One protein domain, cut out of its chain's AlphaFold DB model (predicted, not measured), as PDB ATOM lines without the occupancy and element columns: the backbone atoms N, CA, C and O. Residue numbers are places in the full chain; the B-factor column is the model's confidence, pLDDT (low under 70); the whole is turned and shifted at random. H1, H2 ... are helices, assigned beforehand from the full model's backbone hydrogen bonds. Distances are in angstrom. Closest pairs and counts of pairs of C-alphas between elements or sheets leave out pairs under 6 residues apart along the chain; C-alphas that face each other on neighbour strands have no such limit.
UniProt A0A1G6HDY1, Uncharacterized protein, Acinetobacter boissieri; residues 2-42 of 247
ATOM      1  N   PHE A   2     134.644  80.104 191.877       47.06
ATOM      2  CA  PHE A   2     133.404  80.612 191.253       47.06
ATOM      3  C   PHE A   2     132.961  79.942 189.938       47.06
ATOM      4  O   PHE A   2     131.791  80.021 189.594       47.06
ATOM      5  N   ARG A   3     133.847  79.230 189.222       57.66
ATOM      6  CA  ARG A   3     133.476  78.487 187.994       57.66
ATOM      7  C   ARG A   3     132.508  77.321 188.239       57.66
ATOM      8  O   ARG A   3     131.847  76.896 187.303       57.66
ATOM      9  N   ASN A   4     132.437  76.806 189.468       66.06
ATOM     10  CA  ASN A   4     131.511  75.731 189.825       66.06
ATOM     11  C   ASN A   4     130.262  76.262 190.525       66.06
ATOM     12  O   ASN A   4     129.453  75.448 190.940       66.06
ATOM     13  N   LEU A   5     130.131  77.576 190.733       69.81
ATOM     14  CA  LEU A   5     128.929  78.133 191.342       69.81
ATOM     15  C   LEU A   5     127.759  77.906 190.383       69.81
ATOM     16  O   LEU A   5     127.847  78.249 189.203       69.81
ATOM     17  N   ASP A   6     126.674  77.343 190.892       78.31
ATOM     18  CA  ASP A   6     125.405  77.277 190.184       78.31
ATOM     19  C   ASP A   6     124.809  78.692 190.143       78.31
ATOM     20  O   ASP A   6     124.142  79.158 191.072       78.31
ATOM     21  N   VAL A   7     125.150  79.417 189.077       78.56
ATOM     22  CA  VAL A   7     124.750  80.815 188.882       78.56
ATOM     23  C   VAL A   7     123.230  80.938 188.770       78.56
ATOM     24  O   VAL A   7     122.681  81.962 189.181       78.56
ATOM     25  N   GLU A   8     122.541  79.918 188.253       80.44
ATOM     26  CA  GLU A   8     121.082  79.936 188.151       80.44
ATOM     27  C   GLU A   8     120.425  79.729 189.514       80.44
ATOM     28  O   GLU A   8     119.552  80.516 189.881       80.44
ATOM     29  N   ALA A   9     120.888  78.761 190.310       78.81
ATOM     30  CA  ALA A   9     120.394  78.584 191.676       78.81
ATOM     31  C   ALA A   9     120.671  79.817 192.552       78.81
ATOM     32  O   ALA A   9     119.823  80.219 193.352       78.81
ATOM     33  N   PHE A  10     121.822  80.470 192.369       80.69
ATOM     34  CA  PHE A  10     122.128  81.703 193.088       80.69
ATOM     35  C   PHE A  10     121.206  82.859 192.669       80.69
ATOM     36  O   PHE A  10     120.667  83.546 193.530       80.69
ATOM     37  N   LYS A  11     120.960  83.055 191.366       80.69
ATOM     38  CA  LYS A  11     120.089  84.139 190.876       80.69
ATOM     39  C   LYS A  11     118.612  83.935 191.208       80.69
ATOM     40  O   LYS A  11     117.930  84.909 191.513       80.69
ATOM     41  N   ASN A  12     118.126  82.700 191.134       85.00
ATOM     42  CA  ASN A  12     116.695  82.405 191.217       85.00
ATOM     43  C   ASN A  12     116.245  82.033 192.634       85.00
ATOM     44  O   ASN A  12     115.116  82.332 193.015       85.00
ATOM     45  N   GLU A  13     117.112  81.398 193.426       86.38
ATOM     46  CA  GLU A  13     116.774  80.924 194.774       86.38
ATOM     47  C   GLU A  13     117.552  81.640 195.884       86.38
ATOM     48  O   GLU A  13     117.293  81.394 197.062       86.38
ATOM     49  N   ASN A  14     118.517  82.497 195.531       78.19
ATOM     50  CA  ASN A  14     119.461  83.122 196.463       78.19
ATOM     51  C   ASN A  14     120.230  82.093 197.319       78.19
ATOM     52  O   ASN A  14     120.595  82.354 198.466       78.19
ATOM     53  N   LYS A  15     120.459  80.891 196.767       76.88
ATOM     54  CA  LYS A  15     121.181  79.794 197.424       76.88
ATOM     55  C   LYS A  15     122.541  79.584 196.778       76.88
ATOM     56  O   LYS A  15     122.645  79.449 195.562       76.88
ATOM     57  N   LEU A  16     123.581  79.480 197.603       70.88
ATOM     58  CA  LEU A  16     124.892  79.034 197.147       70.88
ATOM     59  C   LEU A  16     124.861  77.517 196.916       70.88
ATOM     60  O   LEU A  16     124.827  76.737 197.867       70.88
ATOM     61  N   LYS A  17     124.884  77.106 195.649       73.94
ATOM     62  CA  LYS A  17     125.094  75.716 195.229       73.94
ATOM     63  C   LYS A  17     126.316  75.628 194.334       73.94
ATOM     64  O   LYS A  17     126.620  76.568 193.602       73.94
ATOM     65  N   PHE A  18     127.007  74.496 194.392       76.38
ATOM     66  CA  PHE A  18     128.144  74.215 193.528       76.38
ATOM     67  C   PHE A  18     127.879  72.963 192.691       76.38
ATOM     68  O   PHE A  18     127.345  71.977 193.187       76.38
ATOM     69  N   ASN A  19     128.312  72.987 191.434       76.69
ATOM     70  CA  ASN A  19     128.183  71.900 190.458       76.69
ATOM     71  C   ASN A  19     129.130  70.718 190.734       76.69
ATOM     72  O   ASN A  19     129.213  69.800 189.926       76.69
ATOM     73  N   LYS A  20     129.886  70.764 191.837       77.56
ATOM     74  CA  LYS A  20     130.776  69.693 192.290       77.56
ATOM     75  C   LYS A  20     130.340  69.220 193.663       77.56
ATOM     76  O   LYS A  20     129.976  70.034 194.508       77.56
ATOM     77  N   THR A  21     130.421  67.916 193.870       81.06
ATOM     78  CA  THR A  21     130.189  67.289 195.171       81.06
ATOM     79  C   THR A  21     131.320  67.620 196.147       81.06
ATOM     80  O   THR A  21     132.453  67.893 195.739       81.06
ATOM     81  N   ASP A  22     131.042  67.537 197.450       76.88
ATOM     82  CA  ASP A  22     132.055  67.744 198.494       76.88
ATOM     83  C   ASP A  22     133.248  66.789 198.339       76.88
ATOM     84  O   ASP A  22     134.394  67.183 198.549       76.88
ATOM     85  N   PHE A  23     132.996  65.553 197.898       80.75
ATOM     86  CA  PHE A  23     134.038  64.562 197.633       80.75
ATOM     87  C   PHE A  23     134.986  65.001 196.508       80.75
ATOM     88  O   PHE A  23     136.205  64.926 196.656       80.75
ATOM     89  N   GLU A  24     134.452  65.512 195.396       78.06
ATOM     90  CA  GLU A  24     135.273  66.026 194.293       78.06
ATOM     91  C   GLU A  24     136.072  67.264 194.713       78.06
ATOM     92  O   GLU A  24     137.228  67.421 194.318       78.06
ATOM     93  N   ILE A  25     135.476  68.142 195.526       73.19
ATOM     94  CA  ILE A  25     136.169  69.308 196.086       73.19
ATOM     95  C   ILE A  25     137.326  68.851 196.984       73.19
ATOM     96  O   ILE A  25     138.439  69.359 196.841       73.19
ATOM     97  N   GLN A  26     137.098  67.865 197.857       74.50
ATOM     98  CA  GLN A  26     138.130  67.293 198.724       74.50
ATOM     99  C   GLN A  26     139.254  66.618 197.933       74.50
ATOM    100  O   GLN A  26     140.422  66.836 198.252       74.50
ATOM    101  N   GLN A  27     138.936  65.855 196.884       79.31
ATOM    102  CA  GLN A  27     139.948  65.236 196.023       79.31
ATOM    103  C   GLN A  27     140.829  66.279 195.332       79.31
ATOM    104  O   GLN A  27     142.052  66.140 195.324       79.31
ATOM    105  N   ILE A  28     140.227  67.334 194.779       74.44
ATOM    106  CA  ILE A  28     140.974  68.420 194.130       74.44
ATOM    107  C   ILE A  28     141.868  69.127 195.149       74.44
ATOM    108  O   ILE A  28     143.044  69.354 194.870       74.44
ATOM    109  N   ALA A  29     141.337  69.431 196.335       68.81
ATOM    110  CA  ALA A  29     142.104  70.060 197.404       68.81
ATOM    111  C   ALA A  29     143.286  69.182 197.848       68.81
ATOM    112  O   ALA A  29     144.405  69.677 197.943       68.81
ATOM    113  N   GLN A  30     143.076  67.875 198.050       72.62
ATOM    114  CA  GLN A  30     144.146  66.936 198.407       72.62
ATOM    115  C   GLN A  30     145.209  66.813 197.315       72.62
ATOM    116  O   GLN A  30     146.397  66.813 197.626       72.62
ATOM    117  N   GLN A  31     144.810  66.734 196.043       77.94
ATOM    118  CA  GLN A  31     145.760  66.688 194.929       77.94
ATOM    119  C   GLN A  31     146.612  67.958 194.868       77.94
ATOM    120  O   GLN A  31     147.830  67.863 194.729       77.94
ATOM    121  N   GLN A  32     145.998  69.133 195.023       68.56
ATOM    122  CA  GLN A  32     146.725  70.403 195.075       68.56
ATOM    123  C   GLN A  32     147.662  70.462 196.286       68.56
ATOM    124  O   GLN A  32     148.837  70.782 196.137       68.56
ATOM    125  N   MET A  33     147.186  70.072 197.469       67.50
ATOM    126  CA  MET A  33     147.996  70.054 198.687       67.50
ATOM    127  C   MET A  33     149.187  69.095 198.563       67.50
ATOM    128  O   MET A  33     150.298  69.444 198.945       67.50
ATOM    129  N   SER A  34     148.993  67.920 197.958       70.25
ATOM    130  CA  SER A  34     150.071  66.966 197.683       70.25
ATOM    131  C   SER A  34     151.103  67.515 196.696       70.25
ATOM    132  O   SER A  34     152.288  67.225 196.848       70.25
ATOM    133  N   GLN A  35     150.682  68.286 195.690       74.12
ATOM    134  CA  GLN A  35     151.599  68.936 194.750       74.12
ATOM    135  C   GLN A  35     152.430  70.022 195.439       74.12
ATOM    136  O   GLN A  35     153.633  70.093 195.205       74.12
ATOM    137  N   GLU A  36     151.826  70.822 196.320       67.75
ATOM    138  CA  GLU A  36     152.565  71.815 197.110       67.75
ATOM    139  C   GLU A  36     153.519  71.152 198.115       67.75
ATOM    140  O   GLU A  36     154.676  71.549 198.208       67.75
ATOM    141  N   ILE A  37     153.105  70.072 198.791       69.75
ATOM    142  CA  ILE A  37     153.996  69.285 199.663       69.75
ATOM    143  C   ILE A  37     155.181  68.721 198.868       69.75
ATOM    144  O   ILE A  37     156.314  68.755 199.340       69.75
ATOM    145  N   PHE A  38     154.949  68.245 197.644       73.56
ATOM    146  CA  PHE A  38     156.025  67.797 196.762       73.56
ATOM    147  C   PHE A  38     156.930  68.958 196.311       73.56
ATOM    148  O   PHE A  38     158.135  68.787 196.177       73.56
ATOM    149  N   ARG A  39     156.404  70.175 196.129       68.81
ATOM    150  CA  ARG A  39     157.238  71.361 195.859       68.81
ATOM    151  C   ARG A  39     158.138  71.724 197.035       68.81
ATOM    152  O   ARG A  39     159.256  72.163 196.794       68.81
ATOM    153  N   LEU A  40     157.717  71.475 198.275       67.94
ATOM    154  CA  LEU A  40     158.565  71.660 199.461       67.94
ATOM    155  C   LEU A  40     159.768  70.704 199.502       67.94
ATOM    156  O   LEU A  40     160.691  70.929 200.280       67.94
ATOM    157  N   THR A  41     159.815  69.655 198.673       74.50
ATOM    158  CA  THR A  41     161.029  68.833 198.529       74.50
ATOM    159  C   THR A  41     162.032  69.430 197.537       74.50
ATOM    160  O   THR A  41     163.120  68.887 197.372       74.50
ATOM    161  N   ASN A  42     161.684  70.525 196.852       79.88
ATOM    162  CA  ASN A  42     162.585  71.241 195.957       79.88
ATOM    163  C   ASN A  42     163.462  72.212 196.763       79.88
ATOM    164  O   ASN A  42     162.987  73.210 197.304       79.88
TER     165      ASN A  42
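What this domain is: This is residues 2 to 42 of the 247 residues of an uncharacterized protein of Acinetobacter boissieri (UniProt A0A1G6HDY1). One long straight helix, H2, sticks out with residues 21 to 42 as a free arm, and before it residues 2 to 20 make a small loose head of the short helix H1 with loops. The arm and head together make a rod, 47 by 16 by 10 A. The printed part has 41 residues with two named helices, H1 then H2, and no named strand. It is all helix and extended, with a radius of gyration of the C-alphas of 14.8 A.

Where its parts are: Find C-alpha 22 at (132.055, 67.744, 198.494); from there H2, residues 22 to 39, runs 25.6 A to C-alpha 39 at (157.238, 71.361, 195.859). Look back to C-alpha 7 at (124.750, 80.815, 188.882), where H1, residues 7 to 13, begins.

How they stand to each other: H2 and H1 are apart, with no C-alpha of the one within 8 A of the other. Within both helices, every O i to N i+4 pair is within hydrogen-bond range.

The domain as a whole: The C-alphas of Asn 12 and Asn 42, the two farthest apart, are 47.5 A apart. Residues 21 to 42 stand free. The link from H1 to H2 is short, with 8 residues, and the printed part has no cut. Look for pLDDT under 70 at residues 2 to 5, 29, 32 to 33, 36 to 37 and 39 to 40.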